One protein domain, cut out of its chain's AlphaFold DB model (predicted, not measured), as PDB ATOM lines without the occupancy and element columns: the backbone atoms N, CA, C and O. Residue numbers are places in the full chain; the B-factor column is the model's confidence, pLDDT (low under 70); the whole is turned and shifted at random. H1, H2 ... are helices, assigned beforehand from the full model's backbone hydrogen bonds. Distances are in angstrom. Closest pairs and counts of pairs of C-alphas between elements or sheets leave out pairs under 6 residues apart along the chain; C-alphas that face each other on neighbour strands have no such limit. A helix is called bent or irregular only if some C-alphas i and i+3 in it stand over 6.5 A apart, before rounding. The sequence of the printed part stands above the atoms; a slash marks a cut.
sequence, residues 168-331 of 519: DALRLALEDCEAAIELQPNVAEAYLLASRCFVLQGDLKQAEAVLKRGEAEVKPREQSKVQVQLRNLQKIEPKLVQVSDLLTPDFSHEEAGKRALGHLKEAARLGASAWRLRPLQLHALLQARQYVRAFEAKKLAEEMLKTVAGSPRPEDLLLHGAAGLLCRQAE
ATOM      1  N   ASP A 168     170.899 131.783 117.344       51.91
ATOM      2  CA  ASP A 168     171.490 131.032 118.455       51.91
ATOM      3  C   ASP A 168     172.110 131.942 119.516       51.91
ATOM      4  O   ASP A 168     172.066 131.628 120.704       51.91
ATOM      5  N   ALA A 169     172.631 133.100 119.113       52.47
ATOM      6  CA  ALA A 169     173.262 134.019 120.044       52.47
ATOM      7  C   ALA A 169     172.253 134.850 120.851       52.47
ATOM      8  O   ALA A 169     172.478 135.109 122.030       52.47
ATOM      9  N   LEU A 170     171.102 135.194 120.258       57.84
ATOM     10  CA  LEU A 170     169.987 135.810 120.990       57.84
ATOM     11  C   LEU A 170     169.408 134.855 122.041       57.84
ATOM     12  O   LEU A 170     169.037 135.298 123.124       57.84
ATOM     13  N   ARG A 171     169.349 133.550 121.737       61.78
ATOM     14  CA  ARG A 171     168.928 132.519 122.697       61.78
ATOM     15  C   ARG A 171     169.905 132.421 123.869       61.78
ATOM     16  O   ARG A 171     169.467 132.438 125.010       61.78
ATOM     17  N   LEU A 172     171.207 132.366 123.591       56.38
ATOM     18  CA  LEU A 172     172.239 132.297 124.631       56.38
ATOM     19  C   LEU A 172     172.246 133.548 125.523       56.38
ATOM     20  O   LEU A 172     172.276 133.428 126.740       56.38
ATOM     21  N   ALA A 173     172.137 134.745 124.937       58.91
ATOM     22  CA  ALA A 173     172.056 135.985 125.710       58.91
ATOM     23  C   ALA A 173     170.804 136.039 126.603       58.91
ATOM     24  O   ALA A 173     170.855 136.580 127.707       58.91
ATOM     25  N   LEU A 174     169.680 135.483 126.141       68.44
ATOM     26  CA  LEU A 174     168.466 135.373 126.948       68.44
ATOM     27  C   LEU A 174     168.648 134.384 128.110       68.44
ATOM     28  O   LEU A 174     168.288 134.726 129.231       68.44
ATOM     29  N   GLU A 175     169.253 133.219 127.867       63.16
ATOM     30  CA  GLU A 175     169.572 132.224 128.907       63.16
ATOM     31  C   GLU A 175     170.490 132.810 129.992       63.16
ATOM     32  O   GLU A 175     170.249 132.609 131.183       63.16
ATOM     33  N   ASP A 176     171.492 133.602 129.598       59.09
ATOM     34  CA  ASP A 176     172.368 134.320 130.529       59.09
ATOM     35  C   ASP A 176     171.587 135.351 131.368       59.09
ATOM     36  O   ASP A 176     171.800 135.467 132.579       59.09
ATOM     37  N   CYS A 177     170.652 136.087 130.751       65.06
ATOM     38  CA  CYS A 177     169.805 137.046 131.465       65.06
ATOM     39  C   CYS A 177     168.835 136.353 132.433       65.06
ATOM     40  O   CYS A 177     168.622 136.844 133.540       65.06
ATOM     41  N   GLU A 178     168.251 135.218 132.044       70.44
ATOM     42  CA  GLU A 178     167.368 134.424 132.904       70.44
ATOM     43  C   GLU A 178     168.126 133.870 134.110       70.44
ATOM     44  O   GLU A 178     167.659 134.014 135.241       70.44
ATOM     45  N   ALA A 179     169.333 133.341 133.897       60.75
ATOM     46  CA  ALA A 179     170.203 132.908 134.984       60.75
ATOM     47  C   ALA A 179     170.557 134.069 135.928       60.75
ATOM     48  O   ALA A 179     170.532 133.902 137.148       60.75
ATOM     49  N   ALA A 180     170.837 135.264 135.393       60.31
ATOM     50  CA  ALA A 180     171.088 136.451 136.210       60.31
ATOM     51  C   ALA A 180     169.858 136.856 137.045       60.31
ATOM     52  O   ALA A 180     170.004 137.177 138.221       60.31
ATOM     53  N   ILE A 181     168.650 136.789 136.472       70.50
ATOM     54  CA  ILE A 181     167.383 137.058 137.175       70.50
ATOM     55  C   ILE A 181     167.126 136.024 138.281       70.50
ATOM     56  O   ILE A 181     166.673 136.390 139.363       70.50
ATOM     57  N   GLU A 182     167.397 134.740 138.032       65.88
ATOM     58  CA  GLU A 182     167.235 133.676 139.031       65.88
ATOM     59  C   GLU A 182     168.215 133.819 140.197       65.88
ATOM     60  O   GLU A 182     167.830 133.656 141.356       65.88
ATOM     61  N   LEU A 183     169.476 134.136 139.894       56.12
ATOM     62  CA  LEU A 183     170.505 134.361 140.907       56.12
ATOM     63  C   LEU A 183     170.237 135.635 141.702       56.12
ATOM     64  O   LEU A 183     170.493 135.677 142.908       56.12
ATOM     65  N   GLN A 184     169.734 136.668 141.028       63.19
ATOM     66  CA  GLN A 184     169.510 137.963 141.629       63.19
ATOM     67  C   GLN A 184     168.295 138.690 141.025       63.19
ATOM     68  O   GLN A 184     168.423 139.507 140.107       63.19
ATOM     69  N   PRO A 185     167.108 138.505 141.626       71.81
ATOM     70  CA  PRO A 185     165.875 139.105 141.123       71.81
ATOM     71  C   PRO A 185     165.835 140.633 141.186       71.81
ATOM     72  O   PRO A 185     164.958 141.230 140.575       71.81
ATOM     73  N   ASN A 186     166.747 141.287 141.911       74.00
ATOM     74  CA  ASN A 186     166.698 142.730 142.160       74.00
ATOM     75  C   ASN A 186     167.581 143.581 141.221       74.00
ATOM     76  O   ASN A 186     167.650 144.798 141.413       74.00
ATOM     77  N   VAL A 187     168.233 142.967 140.223       72.38
ATOM     78  CA  VAL A 187     169.088 143.650 139.232       72.38
ATOM     79  C   VAL A 187     168.246 144.130 138.059       72.38
ATOM     80  O   VAL A 187     167.783 143.327 137.253       72.38
ATOM     81  N   ALA A 188     168.085 145.448 137.915       76.44
ATOM     82  CA  ALA A 188     167.292 146.025 136.829       76.44
ATOM     83  C   ALA A 188     167.845 145.686 135.440       76.44
ATOM     84  O   ALA A 188     167.082 145.407 134.516       76.44
ATOM     85  N   GLU A 189     169.171 145.708 135.305       73.06
ATOM     86  CA  GLU A 189     169.865 145.548 134.027       73.06
ATOM     87  C   GLU A 189     169.537 144.199 133.369       73.06
ATOM     88  O   GLU A 189     169.277 144.154 132.170       73.06
ATOM     89  N   ALA A 190     169.418 143.122 134.152       70.94
ATOM     90  CA  ALA A 190     169.081 141.794 133.644       70.94
ATOM     91  C   ALA A 190     167.686 141.754 132.987       70.94
ATOM     92  O   ALA A 190     167.537 141.232 131.882       70.94
ATOM     93  N   TYR A 191     166.672 142.381 133.598       83.12
ATOM     94  CA  TYR A 191     165.335 142.488 132.997       83.12
ATOM     95  C   TYR A 191     165.316 143.396 131.766       83.12
ATOM     96  O   TYR A 191     164.631 143.096 130.787       83.12
ATOM     97  N   LEU A 192     166.064 144.505 131.796       81.19
ATOM     98  CA  LEU A 192     166.179 145.421 130.659       81.19
ATOM     99  C   LEU A 192     166.795 144.713 129.445       81.19
ATOM    100  O   LEU A 192     166.274 144.823 128.333       81.19
ATOM    101  N   LEU A 193     167.855 143.939 129.658       72.50
ATOM    102  CA  LEU A 193     168.544 143.191 128.612       72.50
ATOM    103  C   LEU A 193     167.709 142.016 128.102       72.50
ATOM    104  O   LEU A 193     167.540 141.895 126.889       72.50
ATOM    105  N   ALA A 194     167.086 141.238 128.995       80.69
ATOM    106  CA  ALA A 194     166.141 140.187 128.613       80.69
ATOM    107  C   ALA A 194     165.007 140.746 127.740       80.69
ATOM    108  O   ALA A 194     164.696 140.198 126.680       80.69
ATOM    109  N   SER A 195     164.431 141.891 128.127       86.25
ATOM    110  CA  SER A 195     163.381 142.545 127.339       86.25
ATOM    111  C   SER A 195     163.867 142.939 125.944       86.25
ATOM    112  O   SER A 195     163.144 142.776 124.962       86.25
ATOM    113  N   ARG A 196     165.119 143.394 125.826       78.88
ATOM    114  CA  ARG A 196     165.731 143.752 124.548       78.88
ATOM    115  C   ARG A 196     165.958 142.525 123.668       78.88
ATOM    116  O   ARG A 196     165.695 142.610 122.471       78.88
ATOM    117  N   CYS A 197     166.376 141.395 124.239       73.12
ATOM    118  CA  CYS A 197     166.466 140.119 123.525       73.12
ATOM    119  C   CYS A 197     165.105 139.723 122.937       73.12
ATOM    120  O   CYS A 197     165.013 139.454 121.739       73.12
ATOM    121  N   PHE A 198     164.034 139.796 123.732       78.25
ATOM    122  CA  PHE A 198     162.677 139.518 123.256       78.25
ATOM    123  C   PHE A 198     162.207 140.501 122.174       78.25
ATOM    124  O   PHE A 198     161.637 140.080 121.170       78.25
ATOM    125  N   VAL A 199     162.507 141.801 122.295       76.38
ATOM    126  CA  VAL A 199     162.227 142.794 121.236       76.38
ATOM    127  C   VAL A 199     162.962 142.446 119.935       76.38
ATOM    128  O   VAL A 199     162.388 142.539 118.846       76.38
ATOM    129  N   LEU A 200     164.222 142.019 120.028       70.75
ATOM    130  CA  LEU A 200     165.025 141.609 118.876       70.75
ATOM    131  C   LEU A 200     164.535 140.299 118.246       70.75
ATOM    132  O   LEU A 200     164.592 140.178 117.029       70.75
ATOM    133  N   GLN A 201     163.988 139.370 119.031       70.38
ATOM    134  CA  GLN A 201     163.284 138.176 118.532       70.38
ATOM    135  C   GLN A 201     161.884 138.501 117.989       70.38
ATOM    136  O   GLN A 201     161.313 137.758 117.195       70.38
ATOM    137  N   GLY A 202     161.342 139.639 118.409       71.19
ATOM    138  CA  GLY A 202     160.048 140.149 118.005       71.19
ATOM    139  C   GLY A 202     158.866 139.756 118.863       71.19
ATOM    140  O   GLY A 202     157.726 140.037 118.487       71.19
ATOM    141  N   ASP A 203     159.139 139.181 120.024       77.00
ATOM    142  CA  ASP A 203     158.141 138.859 121.026       77.00
ATOM    143  C   ASP A 203     157.962 140.032 122.001       77.00
ATOM    144  O   ASP A 203     158.514 140.075 123.100       77.00
ATOM    145  N   LEU A 204     157.177 141.032 121.590       81.38
ATOM    146  CA  LEU A 204     156.883 142.176 122.460       81.38
ATOM    147  C   LEU A 204     156.078 141.775 123.707       81.38
ATOM    148  O   LEU A 204     156.174 142.451 124.725       81.38
ATOM    149  N   LYS A 205     155.312 140.676 123.667       85.88
ATOM    150  CA  LYS A 205     154.523 140.231 124.826       85.88
ATOM    151  C   LYS A 205     155.432 139.702 125.928       85.88
ATOM    152  O   LYS A 205     155.265 140.085 127.085       85.88
ATOM    153  N   GLN A 206     156.411 138.871 125.571       86.19
ATOM    154  CA  GLN A 206     157.408 138.382 126.524       86.19
ATOM    155  C   GLN A 206     158.322 139.508 127.016       86.19
ATOM    156  O   GLN A 206     158.616 139.581 128.210       86.19
ATOM    157  N   ALA A 207     158.684 140.455 126.140       87.00
ATOM    158  CA  ALA A 207     159.416 141.651 126.549       87.00
ATOM    159  C   ALA A 207     158.651 142.473 127.606       87.00
ATOM    160  O   ALA A 207     159.241 142.953 128.572       87.00
ATOM    161  N   GLU A 208     157.331 142.617 127.461       90.62
ATOM    162  CA  GLU A 208     156.500 143.298 128.456       90.62
ATOM    163  C   GLU A 208     156.406 142.501 129.765       90.62
ATOM    164  O   GLU A 208     156.517 143.070 130.852       90.62
ATOM    165  N   ALA A 209     156.218 141.183 129.668       91.75
ATOM    166  CA  ALA A 209     156.095 140.300 130.822       91.75
ATOM    167  C   ALA A 209     157.362 140.311 131.691       91.75
ATOM    168  O   ALA A 209     157.265 140.438 132.915       91.75
ATOM    169  N   VAL A 210     158.547 140.248 131.071       89.62
ATOM    170  CA  VAL A 210     159.819 140.259 131.805       89.62
ATOM    171  C   VAL A 210     160.056 141.608 132.492       89.62
ATOM    172  O   VAL A 210     160.493 141.638 133.639       89.62
ATOM    173  N   LEU A 211     159.674 142.729 131.866       90.44
ATOM    174  CA  LEU A 211     159.770 144.054 132.488       90.44
ATOM    175  C   LEU A 211     158.784 144.235 133.647       90.44
ATOM    176  O   LEU A 211     159.163 144.810 134.663       90.44
ATOM    177  N   LYS A 212     157.553 143.716 133.546       93.94
ATOM    178  CA  LYS A 212     156.587 143.725 134.663       93.94
ATOM    179  C   LYS A 212     157.082 142.909 135.854       93.94
ATOM    180  O   LYS A 212     156.920 143.329 136.995       93.94
ATOM    181  N   ARG A 213     157.719 141.763 135.591       92.19
ATOM    182  CA  ARG A 213     158.387 140.976 136.633       92.19
ATOM    183  C   ARG A 213     159.520 141.783 137.275       92.19
ATOM    184  O   ARG A 213     159.578 141.872 138.494       92.19
ATOM    185  N   GLY A 214     160.354 142.432 136.463       88.31
ATOM    186  CA  GLY A 214     161.414 143.312 136.955       88.31
ATOM    187  C   GLY A 214     160.889 144.476 137.796       88.31
ATOM    188  O   GLY A 214     161.472 144.800 138.819       88.31
ATOM    189  N   GLU A 215     159.762 145.081 137.429       89.88
ATOM    190  CA  GLU A 215     159.159 146.175 138.199       89.88
ATOM    191  C   GLU A 215     158.791 145.759 139.634       89.88
ATOM    192  O   GLU A 215     158.989 146.544 140.562       89.88
ATOM    193  N   ALA A 216     158.313 144.524 139.824       88.38
ATOM    194  CA  ALA A 216     157.951 143.990 141.136       88.38
ATOM    195  C   ALA A 216     159.168 143.627 142.011       88.38
ATOM    196  O   ALA A 216     159.094 143.739 143.233       88.38
ATOM    197  N   GLU A 217     160.279 143.209 141.397       85.38
ATOM    198  CA  GLU A 217     161.431 142.607 142.091       85.38
ATOM    199  C   GLU A 217     162.624 143.573 142.271       85.38
ATOM    200  O   GLU A 217     163.449 143.424 143.177       85.38
ATOM    201  N   VAL A 218     162.742 144.591 141.413       85.25
ATOM    202  CA  VAL A 218     163.880 145.523 141.380       85.25
ATOM    203  C   VAL A 218     163.805 146.562 142.500       85.25
ATOM    204  O   VAL A 218     162.736 147.024 142.903       85.25
ATOM    205  N   LYS A 219     164.979 147.002 142.977       79.00
ATOM    206  CA  LYS A 219     165.109 148.042 144.010       79.00
ATOM    207  C   LYS A 219     164.417 149.355 143.582       79.00
ATOM    208  O   LYS A 219     164.600 149.787 142.442       79.00
ATOM    209  N   PRO A 220     163.761 150.098 144.500       79.75
ATOM    210  CA  PRO A 220     163.016 151.324 144.171       79.75
ATOM    211  C   PRO A 220     163.800 152.388 143.387       79.75
ATOM    212  O   PRO A 220     163.241 153.099 142.557       79.75
ATOM    213  N   ARG A 221     165.118 152.488 143.609       77.88
ATOM    214  CA  ARG A 221     165.985 153.432 142.882       77.88
ATOM    215  C   ARG A 221     166.101 153.116 141.388       77.88
ATOM    216  O   ARG A 221     166.258 154.035 140.590       77.88
ATOM    217  N   GLU A 222     166.015 151.844 141.008       76.88
ATOM    218  CA  GLU A 222     166.199 151.387 139.626       76.88
ATOM    219  C   GLU A 222     164.883 151.033 138.918       76.88
ATOM    220  O   GLU A 222     164.858 150.967 137.688       76.88
ATOM    221  N   GLN A 223     163.773 150.910 139.658       83.69
ATOM    222  CA  GLN A 223     162.424 150.705 139.106       83.69
ATOM    223  C   GLN A 223     162.064 151.738 138.033       83.69
ATOM    224  O   GLN A 223     161.439 151.403 137.031       83.69
ATOM    225  N   SER A 224     162.521 152.983 138.193       85.50
ATOM    226  CA  SER A 224     162.294 154.054 137.217       85.50
ATOM    227  C   SER A 224     162.798 153.703 135.810       85.50
ATOM    228  O   SER A 224     162.115 153.999 134.828       85.50
ATOM    229  N   LYS A 225     163.946 153.018 135.688       83.50
ATOM    230  CA  LYS A 225     164.509 152.590 134.397       83.50
ATOM    231  C   LYS A 225     163.625 151.530 133.737       83.50
ATOM    232  O   LYS A 225     163.296 151.651 132.556       83.50
ATOM    233  N   VAL A 226     163.200 150.537 134.519       87.25
ATOM    234  CA  VAL A 226     162.313 149.448 134.077       87.25
ATOM    235  C   VAL A 226     160.956 150.006 133.643       87.25
ATOM    236  O   VAL A 226     160.492 149.715 132.543       87.25
ATOM    237  N   GLN A 227     160.368 150.908 134.432       90.00
ATOM    238  CA  GLN A 227     159.097 151.573 134.129       90.00
ATOM    239  C   GLN A 227     159.145 152.452 132.880       90.00
ATOM    240  O   GLN A 227     158.149 152.578 132.164       90.00
ATOM    241  N   VAL A 228     160.268 153.128 132.623       88.50
ATOM    242  CA  VAL A 228     160.442 153.906 131.389       88.50
ATOM    243  C   VAL A 228     160.450 152.974 130.182       88.50
ATOM    244  O   VAL A 228     159.719 153.236 129.228       88.50
ATOM    245  N   GLN A 229     161.200 151.868 130.231       86.44
ATOM    246  CA  GLN A 229     161.215 150.920 129.117       86.44
ATOM    247  C   GLN A 229     159.876 150.215 128.923       86.44
ATOM    248  O   GLN A 229     159.417 150.104 127.789       86.44
ATOM    249  N   LEU A 230     159.194 149.840 130.005       89.62
ATOM    250  CA  LEU A 230     157.858 149.253 129.935       89.62
ATOM    251  C   LEU A 230     156.866 150.199 129.237       89.62
ATOM    252  O   LEU A 230     156.176 149.803 128.299       89.62
ATOM    253  N   ARG A 231     156.856 151.483 129.624       91.38
ATOM    254  CA  ARG A 231     156.018 152.512 128.982       91.38
ATOM    255  C   ARG A 231     156.388 152.755 127.522       91.38
ATOM    256  O   ARG A 231     155.503 153.050 126.720       91.38
ATOM    257  N   ASN A 232     157.669 152.678 127.168       88.75
ATOM    258  CA  ASN A 232     158.099 152.795 125.775       88.75
ATOM    259  C   ASN A 232     157.584 151.617 124.950       88.75
ATOM    260  O   ASN A 232     156.997 151.831 123.892       88.75
ATOM    261  N   LEU A 233     157.727 150.400 125.474       87.50
ATOM    262  CA  LEU A 233     157.306 149.170 124.818       87.50
ATOM    263  C   LEU A 233     155.790 149.141 124.566       87.50
ATOM    264  O   LEU A 233     155.353 148.859 123.452       87.50
ATOM    265  N   GLN A 234     154.992 149.564 125.550       88.31
ATOM    266  CA  GLN A 234     153.532 149.685 125.428       88.31
ATOM    267  C   GLN A 234     153.082 150.698 124.364       88.31
ATOM    268  O   GLN A 234     151.971 150.605 123.850       88.31
ATOM    269  N   LYS A 235     153.934 151.667 124.003       89.88
ATOM    270  CA  LYS A 235     153.655 152.647 122.942       89.88
ATOM    271  C   LYS A 235     154.049 152.160 121.547       89.88
ATOM    272  O   LYS A 235     153.641 152.792 120.574       89.88
ATOM    273  N   ILE A 236     154.835 151.086 121.431       86.19
ATOM    274  CA  ILE A 236     155.274 150.554 120.134       86.19
ATOM    275  C   ILE A 236     154.091 149.939 119.388       86.19
ATOM    276  O   ILE A 236     153.819 150.346 118.263       86.19
ATOM    277  N   GLU A 237     153.365 149.003 120.007       84.12
ATOM    278  CA  GLU A 237     152.300 148.262 119.315       84.12
ATOM    279  C   GLU A 237     151.181 149.180 118.785       84.12
ATOM    280  O   GLU A 237     150.865 149.076 117.600       84.12
ATOM    281  N   PRO A 238     150.657 150.165 119.548       89.38
ATOM    282  CA  PRO A 238     149.670 151.110 119.021       89.38
ATOM    283  C   PRO A 238     150.167 151.898 117.804       89.38
ATOM    284  O   PRO A 238     149.392 152.181 116.895       89.38
ATOM    285  N   LYS A 239     151.462 152.240 117.753       89.19
ATOM    286  CA  LYS A 239     152.048 152.911 116.583       89.19
ATOM    287  C   LYS A 239     152.150 151.979 115.385       89.19
ATOM    288  O   LYS A 239     151.935 152.427 114.268       89.19
ATOM    289  N   LEU A 240     152.478 150.707 115.600       82.94
ATOM    290  CA  LEU A 240     152.526 149.721 114.520       82.94
ATOM    291  C   LEU A 240     151.130 149.426 113.959       82.94
ATOM    292  O   LEU A 240     151.000 149.287 112.748       82.94
ATOM    293  N   VAL A 241     150.094 149.423 114.804       84.12
ATOM    294  CA  VAL A 241     148.692 149.347 114.358       84.12
ATOM    295  C   VAL A 241     148.336 150.560 113.497       84.12
ATOM    296  O   VAL A 241     147.899 150.386 112.368       84.12
ATOM    297  N   GLN A 242     148.648 151.780 113.954       87.62
ATOM    298  CA  GLN A 242     148.434 152.999 113.157       87.62
ATOM    299  C   GLN A 242     149.161 152.957 111.806       87.62
ATOM    300  O   GLN A 242     148.635 153.434 110.806       87.62
ATOM    301  N   VAL A 243     150.372 152.396 111.757       85.56
ATOM    302  CA  VAL A 243     151.095 152.187 110.496       85.56
ATOM    303  C   VAL A 243     150.347 151.198 109.607       85.56
ATOM    304  O   VAL A 243     150.152 151.491 108.435       85.56
ATOM    305  N   SER A 244     149.900 150.067 110.153       79.06
ATOM    306  CA  SER A 244     149.141 149.067 109.398       79.06
ATOM    307  C   SER A 244     147.846 149.633 108.813       79.06
ATOM    308  O   SER A 244     147.515 149.307 107.681       79.06
ATOM    309  N   ASP A 245     147.148 150.501 109.548       84.94
ATOM    310  CA  ASP A 245     145.911 151.143 109.086       84.94
ATOM    311  C   ASP A 245     146.157 152.169 107.964       84.94
ATOM    312  O   ASP A 245     145.269 152.461 107.164       84.94
ATOM    313  N   LEU A 246     147.362 152.749 107.909       84.19
ATOM    314  CA  LEU A 246     147.758 153.737 106.900       84.19
ATOM    315  C   LEU A 246     148.327 153.103 105.626       84.19
ATOM    316  O   LEU A 246     148.275 153.726 104.561       84.19
ATOM    317  N   LEU A 247     148.921 151.916 105.733       78.19
ATOM    318  CA  LEU A 247     149.570 151.246 104.613       78.19
ATOM    319  C   LEU A 247     148.554 150.488 103.764       78.19
ATOM    320  O   LEU A 247     147.795 149.663 104.265       78.19
ATOM    321  N   THR A 248     148.566 150.740 102.457       72.25
ATOM    322  CA  THR A 248     147.637 150.108 101.515       72.25
ATOM    323  C   THR A 248     148.354 149.095 100.617       72.25
ATOM    324  O   THR A 248     149.498 149.334 100.217       72.25
ATOM    325  N   PRO A 249     147.720 147.960 100.259       61.84
ATOM    326  CA  PRO A 249     148.355 146.922  99.435       61.84
ATOM    327  C   PRO A 249     148.770 147.395  98.034       61.84
ATOM    328  O   PRO A 249     149.681 146.835  97.433       61.84
ATOM    329  N   ASP A 250     148.093 148.415  97.510       63.03
ATOM    330  CA  ASP A 250     148.319 149.014  96.195       63.03
ATOM    331  C   ASP A 250     149.243 150.243  96.241       63.03
ATOM    332  O   ASP A 250     149.452 150.890  95.215       63.03
ATOM    333  N   PHE A 251     149.813 150.564  97.411       66.50
ATOM    334  CA  PHE A 251     150.683 151.726  97.625       66.50
ATOM    335  C   PHE A 251     150.009 153.063  97.256       66.50
ATOM    336  O   PHE A 251     150.676 154.040  96.899       66.50
ATOM    337  N   SER A 252     148.680 153.121  97.342       60.66
ATOM    338  CA  SER A 252     147.873 154.325  97.127       60.66
ATOM    339  C   SER A 252     147.965 155.317  98.298       60.66
ATOM    340  O   SER A 252     148.395 154.987  99.395       60.66
ATOM    341  N   HIS A 253     147.534 156.565  98.085       76.19
ATOM    342  CA  HIS A 253     147.502 157.622  99.112       76.19
ATOM    343  C   HIS A 253     148.880 158.017  99.685       76.19
ATOM    344  O   HIS A 253     149.262 157.646 100.796       76.19
ATOM    345  N   GLU A 254     149.592 158.880  98.955       79.56
ATOM    346  CA  GLU A 254     150.945 159.356  99.295       79.56
ATOM    347  C   GLU A 254     151.065 159.956 100.710       79.56
ATOM    348  O   GLU A 254     152.007 159.659 101.450       79.56
ATOM    349  N   GLU A 255     150.085 160.759 101.130       85.69
ATOM    350  CA  GLU A 255     150.069 161.377 102.463       85.69
ATOM    351  C   GLU A 255     149.867 160.364 103.600       85.69
ATOM    352  O   GLU A 255     150.299 160.593 104.733       85.69
ATOM    353  N   ALA A 256     149.241 159.215 103.331       83.38
ATOM    354  CA  ALA A 256     149.170 158.125 104.302       83.38
ATOM    355  C   ALA A 256     150.548 157.464 104.474       83.38
ATOM    356  O   ALA A 256     150.986 157.271 105.609       83.38
ATOM    357  N   GLY A 257     151.294 157.270 103.380       83.19
ATOM    358  CA  GLY A 257     152.690 156.821 103.416       83.19
ATOM    359  C   GLY A 257     153.602 157.764 104.213       83.19
ATOM    360  O   GLY A 257     154.353 157.319 105.083       83.19
ATOM    361  N   LYS A 258     153.500 159.086 104.006       88.25
ATOM    362  CA  LYS A 258     154.279 160.081 104.777       88.25
ATOM    363  C   LYS A 258     153.954 160.046 106.274       88.25
ATOM    364  O   LYS A 258     154.869 160.103 107.100       88.25
ATOM    365  N   ARG A 259     152.675 159.906 106.637       90.75
ATOM    366  CA  ARG A 259     152.248 159.747 108.039       90.75
ATOM    367  C   ARG A 259     152.761 158.440 108.647       90.75
ATOM    368  O   ARG A 259     153.294 158.464 109.756       90.75
ATOM    369  N   ALA A 260     152.707 157.335 107.902       89.06
ATOM    370  CA  ALA A 260     153.255 156.048 108.325       89.06
ATOM    371  C   ALA A 260     154.762 156.143 108.628       89.06
ATOM    372  O   ALA A 260     155.217 155.643 109.658       89.06
ATOM    373  N   LEU A 261     155.539 156.875 107.818       88.88
ATOM    374  CA  LEU A 261     156.959 157.141 108.098       88.88
ATOM    375  C   LEU A 261     157.180 157.905 109.410       88.88
ATOM    376  O   LEU A 261     158.146 157.626 110.126       88.88
ATOM    377  N   GLY A 262     156.295 158.849 109.744       90.25
ATOM    378  CA  GLY A 262     156.309 159.557 111.025       90.25
ATOM    379  C   GLY A 262     156.151 158.599 112.206       90.25
ATOM    380  O   GLY A 262     157.001 158.569 113.100       90.25
ATOM    381  N   HIS A 263     155.127 157.744 112.162       90.25
ATOM    382  CA  HIS A 263     154.878 156.738 113.198       90.25
ATOM    383  C   HIS A 263     156.012 155.708 113.309       90.25
ATOM    384  O   HIS A 263     156.426 155.373 114.419       90.25
ATOM    385  N   LEU A 264     156.586 155.267 112.184       86.31
ATOM    386  CA  LEU A 264     157.736 154.355 112.163       86.31
ATOM    387  C   LEU A 264     158.995 154.985 112.770       86.31
ATOM    388  O   LEU A 264     159.745 154.310 113.475       86.31
ATOM    389  N   LYS A 265     159.229 156.285 112.544       89.25
ATOM    390  CA  LYS A 265     160.342 157.022 113.163       89.25
ATOM    391  C   LYS A 265     160.174 157.127 114.677       89.25
ATOM    392  O   LYS A 265     161.151 157.028 115.418       89.25
ATOM    393  N   GLU A 266     158.949 157.324 115.147       87.88
ATOM    394  CA  GLU A 266     158.645 157.334 116.576       87.88
ATOM    395  C   GLU A 266     158.773 155.942 117.198       87.88
ATOM    396  O   GLU A 266     159.375 155.818 118.261       87.88
ATOM    397  N   ALA A 267     158.293 154.892 116.528       85.25
ATOM    398  CA  ALA A 267     158.475 153.511 116.974       85.25
ATOM    399  C   ALA A 267     159.967 153.139 117.080       85.25
ATOM    400  O   ALA A 267     160.379 152.537 118.070       85.25
ATOM    401  N   ALA A 268     160.800 153.582 116.129       81.81
ATOM    402  CA  ALA A 268     162.252 153.407 116.194       81.81
ATOM    403  C   ALA A 268     162.874 154.081 117.430       81.81
ATOM    404  O   ALA A 268     163.697 153.478 118.114       81.81
ATOM    405  N   ARG A 269     162.454 155.312 117.758       82.94
ATOM    406  CA  ARG A 269     162.922 156.035 118.958       82.94
ATOM    407  C   ARG A 269     162.514 155.355 120.262       82.94
ATOM    408  O   ARG A 269     163.217 155.494 121.256       82.94
ATOM    409  N   LEU A 270     161.393 154.638 120.255       79.94
ATOM    410  CA  LEU A 270     160.914 153.856 121.395       79.94
ATOM    411  C   LEU A 270     161.626 152.502 121.536       79.94
ATOM    412  O   LEU A 270     161.352 151.782 122.489       79.94
ATOM    413  N   GLY A 271     162.542 152.160 120.622       70.94
ATOM    414  CA  GLY A 271     163.322 150.926 120.678       70.94
ATOM    415  C   GLY A 271     162.698 149.750 119.928       70.94
ATOM    416  O   GLY A 271     163.125 148.618 120.140       70.94
ATOM    417  N   ALA A 272     161.717 149.983 119.049       74.00
ATOM    418  CA  ALA A 272     161.203 148.924 118.187       74.00
ATOM    419  C   ALA A 272     162.315 148.375 117.283       74.00
ATOM    420  O   ALA A 272     163.195 149.099 116.810       74.00
ATOM    421  N   SER A 273     162.277 147.068 117.059       71.88
ATOM    422  CA  SER A 273     163.340 146.374 116.358       71.88
ATOM    423  C   SER A 273     163.441 146.789 114.891       71.88
ATOM    424  O   SER A 273     162.444 146.971 114.187       71.88
ATOM    425  N   ALA A 274     164.673 146.862 114.387       67.75
ATOM    426  CA  ALA A 274     164.903 147.118 112.971       67.75
ATOM    427  C   ALA A 274     164.235 146.049 112.090       67.75
ATOM    428  O   ALA A 274     163.717 146.384 111.031       67.75
ATOM    429  N   TRP A 275     164.174 144.790 112.542       66.19
ATOM    430  CA  TRP A 275     163.572 143.703 111.765       66.19
ATOM    431  C   TRP A 275     162.078 143.942 111.499       66.19
ATOM    432  O   TRP A 275     161.621 143.687 110.393       66.19
ATOM    433  N   ARG A 276     161.333 144.507 112.463       70.25
ATOM    434  CA  ARG A 276     159.896 144.793 112.304       70.25
ATOM    435  C   ARG A 276     159.656 146.088 111.540       70.25
ATOM    436  O   ARG A 276     158.679 146.223 110.815       70.25
ATOM    437  N   LEU A 277     160.542 147.065 111.723       75.25
ATOM    438  CA  LEU A 277     160.377 148.390 111.140       75.25
ATOM    439  C   LEU A 277     160.801 148.460 109.676       75.25
ATOM    440  O   LEU A 277     160.209 149.228 108.930       75.25
ATOM    441  N   ARG A 278     161.827 147.717 109.251       76.25
ATOM    442  CA  ARG A 278     162.423 147.864 107.912       76.25
ATOM    443  C   ARG A 278     161.474 147.477 106.766       76.25
ATOM    444  O   ARG A 278     161.394 148.274 105.830       76.25
ATOM    445  N   PRO A 279     160.716 146.365 106.824       72.38
ATOM    446  CA  PRO A 279     159.717 146.050 105.797       72.38
ATOM    447  C   PRO A 279     158.605 147.107 105.727       72.38
ATOM    448  O   PRO A 279     158.267 147.591 104.648       72.38
ATOM    449  N   LEU A 280     158.107 147.556 106.884       78.69
ATOM    450  CA  LEU A 280     157.084 148.606 106.965       78.69
ATOM    451  C   LEU A 280     157.604 149.965 106.473       78.69
ATOM    452  O   LEU A 280     156.877 150.712 105.826       78.69
ATOM    453  N   GLN A 281     158.871 150.290 106.745       84.12
ATOM    454  CA  GLN A 281     159.536 151.485 106.219       84.12
ATOM    455  C   GLN A 281     159.654 151.422 104.704       84.12
ATOM    456  O   GLN A 281     159.389 152.421 104.046       84.12
ATOM    457  N   LEU A 282     160.024 150.269 104.149       76.50
ATOM    458  CA  LEU A 282     160.101 150.079 102.706       76.50
ATOM    459  C   LEU A 282     158.734 150.306 102.047       76.50
ATOM    460  O   LEU A 282     158.642 151.092 101.106       76.50
ATOM    461  N   HIS A 283     157.668 149.716 102.594       74.25
ATOM    462  CA  HIS A 283     156.294 149.948 102.130       74.25
ATOM    463  C   HIS A 283     155.912 151.427 102.217       74.25
ATOM    464  O   HIS A 283     155.527 152.030 101.217       74.25
ATOM    465  N   ALA A 284     156.092 152.041 103.386       82.44
ATOM    466  CA  ALA A 284     155.748 153.439 103.607       82.44
ATOM    467  C   ALA A 284     156.514 154.390 102.670       82.44
ATOM    468  O   ALA A 284     155.941 155.365 102.190       82.44
ATOM    469  N   LEU A 285     157.790 154.106 102.372       77.31
ATOM    470  CA  LEU A 285     158.604 154.886 101.432       77.31
ATOM    471  C   LEU A 285     158.114 154.741  99.988       77.31
ATOM    472  O   LEU A 285     158.095 155.736  99.264       77.31
ATOM    473  N   LEU A 286     157.699 153.538  99.578       68.75
ATOM    474  CA  LEU A 286     157.116 153.295  98.257       68.75
ATOM    475  C   LEU A 286     155.772 154.014  98.101       68.75
ATOM    476  O   LEU A 286     155.580 154.747  97.135       68.75
ATOM    477  N   GLN A 287     154.887 153.888  99.092       78.81
ATOM    478  CA  GLN A 287     153.592 154.572  99.114       78.81
ATOM    479  C   GLN A 287     153.753 156.101  99.157       78.81
ATOM    480  O   GLN A 287     153.036 156.823  98.471       78.81
ATOM    481  N   ALA A 288     154.751 156.610  99.886       77.44
ATOM    482  CA  ALA A 288     155.108 158.031  99.923       77.44
ATOM    483  C   ALA A 288     155.873 158.525  98.678       77.44
ATOM    484  O   ALA A 288     156.332 159.668  98.673       77.44
ATOM    485  N   ARG A 289     156.070 157.675  97.657       73.38
ATOM    486  CA  ARG A 289     156.823 157.969  96.423       73.38
ATOM    487  C   ARG A 289     158.267 158.439  96.661       73.38
ATOM    488  O   ARG A 289     158.865 159.118  95.830       73.38
ATOM    489  N   GLN A 290     158.869 158.054  97.789       70.81
ATOM    490  CA  GLN A 290     160.260 158.357  98.145       70.81
ATOM    491  C   GLN A 290     161.204 157.260  97.637       70.81
ATOM    492  O   GLN A 290     161.907 156.615  98.416       70.81
ATOM    493  N   TYR A 291     161.226 157.043  96.320       66.69
ATOM    494  CA  TYR A 291     161.872 155.882  95.693       66.69
ATOM    495  C   TYR A 291     163.376 155.761  95.974       66.69
ATOM    496  O   TYR A 291     163.866 154.657  96.192       66.69
ATOM    497  N   VAL A 292     164.099 156.884  96.057       61.38
ATOM    498  CA  VAL A 292     165.539 156.901  96.388       61.38
ATOM    499  C   VAL A 292     165.788 156.283  97.765       61.38
ATOM    500  O   VAL A 292     166.617 155.393  97.934       61.38
ATOM    501  N   ARG A 293     164.998 156.704  98.754       62.25
ATOM    502  CA  ARG A 293     165.091 156.198 100.126       62.25
ATOM    503  C   ARG A 293     164.541 154.779 100.228       62.25
ATOM    504  O   ARG A 293     165.045 153.990 101.021       62.25
ATOM    505  N   ALA A 294     163.528 154.441  99.427       63.62
ATOM    506  CA  ALA A 294     163.011 153.080  99.323       63.62
ATOM    507  C   ALA A 294     164.093 152.115  98.811       63.62
ATOM    508  O   ALA A 294     164.222 151.016  99.335       63.62
ATOM    509  N   PHE A 295     164.923 152.541  97.855       60.88
ATOM    510  CA  PHE A 295     166.027 151.737  97.337       60.88
ATOM    511  C   PHE A 295     167.098 151.455  98.404       60.88
ATOM    512  O   PHE A 295     167.524 150.313  98.584       60.88
ATOM    513  N   GLU A 296     167.482 152.472  99.179       62.69
ATOM    514  CA  GLU A 296     168.383 152.299 100.325       62.69
ATOM    515  C   GLU A 296     167.781 151.370 101.390       62.69
ATOM    516  O   GLU A 296     168.458 150.478 101.907       62.69
ATOM    517  N   ALA A 297     166.490 151.538 101.695       62.47
ATOM    518  CA  ALA A 297     165.773 150.697 102.647       62.47
ATOM    519  C   ALA A 297     165.656 149.240 102.170       62.47
ATOM    520  O   ALA A 297     165.823 148.330 102.982       62.47
ATOM    521  N   LYS A 298     165.438 149.015 100.866       69.44
ATOM    522  CA  LYS A 298     165.446 147.692 100.228       69.44
ATOM    523  C   LYS A 298     166.798 147.021 100.421       69.44
ATOM    524  O   LYS A 298     166.838 145.914 100.946       69.44
ATOM    525  N   LYS A 299     167.898 147.697 100.070       64.94
ATOM    526  CA  LYS A 299     169.257 147.148 100.208       64.94
ATOM    527  C   LYS A 299     169.556 146.737 101.653       64.94
ATOM    528  O   LYS A 299     170.002 145.620 101.895       64.94
ATOM    529  N   LEU A 300     169.248 147.611 102.612       62.62
ATOM    530  CA  LEU A 300     169.441 147.326 104.037       62.62
ATOM    531  C   LEU A 300     168.602 146.136 104.505       62.62
ATOM    532  O   LEU A 300     169.059 145.320 105.299       62.62
ATOM    533  N   ALA A 301     167.373 146.016 104.017       61.62
ATOM    534  CA  ALA A 301     166.514 144.915 104.402       61.62
ATOM    535  C   ALA A 301     166.890 143.595 103.697       61.62
ATOM    536  O   ALA A 301     166.738 142.533 104.286       61.62
ATOM    537  N   GLU A 302     167.426 143.631 102.474       65.94
ATOM    538  CA  GLU A 302     168.044 142.471 101.811       65.94
ATOM    539  C   GLU A 302     169.303 141.992 102.544       65.94
ATOM    540  O   GLU A 302     169.507 140.790 102.693       65.94
ATOM    541  N   GLU A 303     170.144 142.915 103.018       63.41
ATOM    542  CA  GLU A 303     171.294 142.595 103.869       63.41
ATOM    543  C   GLU A 303     170.842 141.917 105.167       63.41
ATOM    544  O   GLU A 303     171.397 140.883 105.532       63.41
ATOM    545  N   MET A 304     169.772 142.410 105.798       59.78
ATOM    546  CA  MET A 304     169.189 141.765 106.978       59.78
ATOM    547  C   MET A 304     168.625 140.372 106.680       59.78
ATOM    548  O   MET A 304     168.833 139.454 107.462       59.78
ATOM    549  N   LEU A 305     167.934 140.171 105.554       60.06
ATOM    550  CA  LEU A 305     167.428 138.841 105.194       60.06
ATOM    551  C   LEU A 305     168.553 137.830 104.940       60.06
ATOM    552  O   LEU A 305     168.363 136.644 105.191       60.06
ATOM    553  N   LYS A 306     169.728 138.280 104.482       60.59
ATOM    554  CA  LYS A 306     170.906 137.418 104.291       60.59
ATOM    555  C   LYS A 306     171.543 136.975 105.609       60.59
ATOM    556  O   LYS A 306     172.163 135.918 105.641       60.59
ATOM    557  N   THR A 307     171.417 137.764 106.677       50.47
ATOM    558  CA  THR A 307     171.999 137.451 107.995       50.47
ATOM    559  C   THR A 307     171.091 136.583 108.868       50.47
ATOM    560  O   THR A 307     171.522 136.083 109.905       50.47
ATOM    561  N   VAL A 308     169.826 136.392 108.484       51.22
ATOM    562  CA  VAL A 308     168.864 135.614 109.269       51.22
ATOM    563  C   VAL A 308     168.969 134.135 108.882       51.22
ATOM    564  O   VAL A 308     168.521 133.720 107.821       51.22
ATOM    565  N   ALA A 309     169.528 133.315 109.778       41.91
ATOM    566  CA  ALA A 309     169.548 131.849 109.651       41.91
ATOM    567  C   ALA A 309     168.186 131.176 109.967       41.91
ATOM    568  O   ALA A 309     168.091 129.952 110.005       41.91
ATOM    569  N   GLY A 310     167.136 131.964 110.216       48.44
ATOM    570  CA  GLY A 310     165.755 131.514 110.423       48.44
ATOM    571  C   GLY A 310     164.847 131.853 109.237       48.44
ATOM    572  O   GLY A 310     165.160 132.716 108.425       48.44
ATOM    573  N   SER A 311     163.702 131.184 109.117       38.94
ATOM    574  CA  SER A 311     162.742 131.474 108.047       38.94
ATOM    575  C   SER A 311     162.082 132.843 108.292       38.94
ATOM    576  O   SER A 311     161.360 132.975 109.283       38.94
ATOM    577  N   PRO A 312     162.311 133.872 107.451       49.19
ATOM    578  CA  PRO A 312     161.587 135.140 107.560       49.19
ATOM    579  C   PRO A 312     160.079 134.895 107.436       49.19
ATOM    580  O   PRO A 312     159.652 133.934 106.785       49.19
ATOM    581  N   ARG A 313     159.254 135.741 108.070       49.47
ATOM    582  CA  ARG A 313     157.801 135.562 107.984       49.47
ATOM    583  C   ARG A 313     157.346 135.690 106.525       49.47
ATOM    584  O   ARG A 313     157.897 136.511 105.789       49.47
ATOM    585  N   PRO A 314     156.320 134.932 106.102       37.72
ATOM    586  CA  PRO A 314     155.815 134.985 104.730       37.72
ATOM    587  C   PRO A 314     155.409 136.398 104.289       37.72
ATOM    588  O   PRO A 314     155.650 136.780 103.150       37.72
ATOM    589  N   GLU A 315     154.845 137.186 105.204       44.16
ATOM    590  CA  GLU A 315     154.448 138.578 104.967       44.16
ATOM    591  C   GLU A 315     155.660 139.468 104.649       44.16
ATOM    592  O   GLU A 315     155.633 140.206 103.667       44.16
ATOM    593  N   ASP A 316     156.763 139.320 105.392       47.38
ATOM    594  CA  ASP A 316     158.006 140.070 105.169       47.38
ATOM    595  C   ASP A 316     158.636 139.722 103.808       47.38
ATOM    596  O   ASP A 316     159.127 140.601 103.101       47.38
ATOM    597  N   LEU A 317     158.571 138.446 103.404       48.22
ATOM    598  CA  LEU A 317     159.025 137.975 102.091       48.22
ATOM    599  C   LEU A 317     158.158 138.502 100.938       48.22
ATOM    600  O   LEU A 317     158.690 138.847  99.882       48.22
ATOM    601  N   LEU A 318     156.837 138.564 101.126       45.00
ATOM    602  CA  LEU A 318     155.891 139.078 100.131       45.00
ATOM    603  C   LEU A 318     156.060 140.585  99.926       45.00
ATOM    604  O   LEU A 318     156.145 141.042  98.784       45.00
ATOM    605  N   LEU A 319     156.181 141.345 101.019       48.19
ATOM    606  CA  LEU A 319     156.492 142.773 100.986       48.19
ATOM    607  C   LEU A 319     157.847 143.038 100.319       48.19
ATOM    608  O   LEU A 319     157.947 143.938  99.484       48.19
ATOM    609  N   HIS A 320     158.864 142.219 100.598       49.75
ATOM    610  CA  HIS A 320     160.160 142.304  99.918       49.75
ATOM    611  C   HIS A 320     160.106 141.958  98.439       49.75
ATOM    612  O   HIS A 320     160.755 142.627  97.639       49.75
ATOM    613  N   GLY A 321     159.340 140.938  98.054       42.31
ATOM    614  CA  GLY A 321     159.140 140.572  96.653       42.31
ATOM    615  C   GLY A 321     158.459 141.693  95.865       42.31
ATOM    616  O   GLY A 321     158.943 142.084  94.802       42.31
ATOM    617  N   ALA A 322     157.387 142.268  96.418       48.06
ATOM    618  CA  ALA A 322     156.659 143.387  95.820       48.06
ATOM    619  C   ALA A 322     157.524 144.654  95.731       48.06
ATOM    620  O   ALA A 322     157.613 145.281  94.673       48.06
ATOM    621  N   ALA A 323     158.237 144.991  96.807       52.88
ATOM    622  CA  ALA A 323     159.166 146.112  96.827       52.88
ATOM    623  C   ALA A 323     160.360 145.896  95.891       52.88
ATOM    624  O   ALA A 323     160.809 146.828  95.236       52.88
ATOM    625  N   GLY A 324     160.854 144.665  95.765       50.84
ATOM    626  CA  GLY A 324     161.897 144.291  94.818       50.84
ATOM    627  C   GLY A 324     161.477 144.523  93.369       50.84
ATOM    628  O   GLY A 324     162.281 145.041  92.599       50.84
ATOM    629  N   LEU A 325     160.228 144.204  93.012       50.09
ATOM    630  CA  LEU A 325     159.658 144.447  91.682       50.09
ATOM    631  C   LEU A 325     159.454 145.943  91.400       50.09
ATOM    632  O   LEU A 325     159.844 146.411  90.332       50.09
ATOM    633  N   LEU A 326     158.925 146.702  92.363       52.69
ATOM    634  CA  LEU A 326     158.733 148.154  92.245       52.69
ATOM    635  C   LEU A 326     160.066 148.909  92.206       52.69
ATOM    636  O   LEU A 326     160.268 149.789  91.374       52.69
ATOM    637  N   CYS A 327     161.023 148.523  93.050       51.69
ATOM    638  CA  CYS A 327     162.372 149.069  93.013       51.69
ATOM    639  C   CYS A 327     163.157 148.610  91.787       51.69
ATOM    640  O   CYS A 327     164.051 149.339  91.410       51.69
ATOM    641  N   ARG A 328     162.860 147.458  91.162       49.31
ATOM    642  CA  ARG A 328     163.449 147.054  89.868       49.31
ATOM    643  C   ARG A 328     162.863 147.837  88.699       49.31
ATOM    644  O   ARG A 328     163.597 148.196  87.791       49.31
ATOM    645  N   GLN A 329     161.569 148.162  88.744       47.78
ATOM    646  CA  GLN A 329     160.994 149.174  87.851       47.78
ATOM    647  C   GLN A 329     161.633 150.558  88.079       47.78
ATOM    648  O   GLN A 329     161.723 151.340  87.140       47.78
ATOM    649  N   ALA A 330     162.124 150.831  89.294       41.72
ATOM    650  CA  ALA A 330     162.899 152.018  89.658       41.72
ATOM    651  C   ALA A 330     164.438 151.825  89.645       41.72
ATOM    652  O   ALA A 330     165.154 152.759  90.006       41.72
ATOM    653  N   GLU A 331     164.979 150.662  89.235       40.91
ATOM    654  CA  GLU A 331     166.427 150.407  89.102       40.91
ATOM    655  C   GLU A 331     166.899 151.057  87.801       40.91
ATOM    656  O   GLU A 331     167.295 150.412  86.839       40.91
TER     657      GLU A 331
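AT A GLANCE: This is residues 168 to 331 of the 519 residues of the protein "Hypothetical protein" of Symbiodinium microadriaticum (UniProt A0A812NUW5). Two lobes of helices sit one after the other along an elongated model, joined by the long helix H4, which runs along one side of both. One lobe holds H1, H2 and H3 with the first part of H4; the other holds the rest of H4 with H5, H6, H7 and H8, and H6 lies in its middle. The printed part has 164 residues with eight named helices, H1 to H8 in chain order, and no named strand; the class is all helix. It is only just compact, close to loose, with a radius of gyration of the C-alphas of 18.0 A, and spans 56 by 32 by 21 A.

IN THESE COORDINATES: H1, residues 168 to 183, begins with C-alpha 168 at (171.490, 131.032, 118.455) and is 22.7 A long. H2 is residues 188 to 201 and H3 residues 204 to 217. H4, residues 220 to 246, is the longest at 40.3 A and ends with C-alpha 246 at (147.758, 153.737, 106.900). H5, residues 254 to 269, is 23.3 A long. H6 is residues 274 to 287. H7, residues 291 to 307, measures 24.4 A. H8, residues 314 to 329, measures 22.7 A and ends with C-alpha 329 at (160.994, 149.174, 87.851). H4 and H6 are only just irregular: C-alphas 221 and 224 are 6.8 A apart, and C-alphas 276 and 279 are 6.6 A apart.

HOW THE PARTS SIT: H2 to H8 form an up and down bundle, each helix running against the one before it. H1 and H2 are a hairpin that touches, closest at the C-alphas of Cys 177 and Ala 190, 5.3 A. H2 touches H3 at a shallow tilt of 7 degrees, opposite ways, closest at the C-alphas of Ser 195 and Ala 207, 4.1 A. H4 touches H3 with residues 223 to 234 alone, closest at the C-alphas of Glu 215 and Gln 223, 5.7 A. H4 touches H5 with residues 235 to 246 alone, closest at the C-alphas of Val 243 and Ala 260, 4.9 A. H6 touches H5, closest at the C-alphas of Gly 257 and Ala 284, 4.6 A. H6 also touches H7, at Leu 285 and Ala 294, whose C-alphas are 5.2 A apart. H8 touches H6 with residues 316 to 323 alone, at a steep tilt of 41 degrees, closest at the C-alphas of Pro 279 and Asp 316, 6.3 A. H2 and H6 are close but not clearly touching, while H1 is apart from H7 and H8. Every O i to N i+4 pair is within hydrogen-bond range in H1, H2, H3, H5, H7 and H8; H4 has 17 of 23 and H6 has 8 of 10.

THE WHOLE: The two C-alphas farthest apart are those of Pro 220 and Gln 329, 56.4 A. The printed part has no cut, and no link is long. Mean pLDDT of the printed part is 72.0; residues 168 to 177 and 291 to 331 are among those under 70.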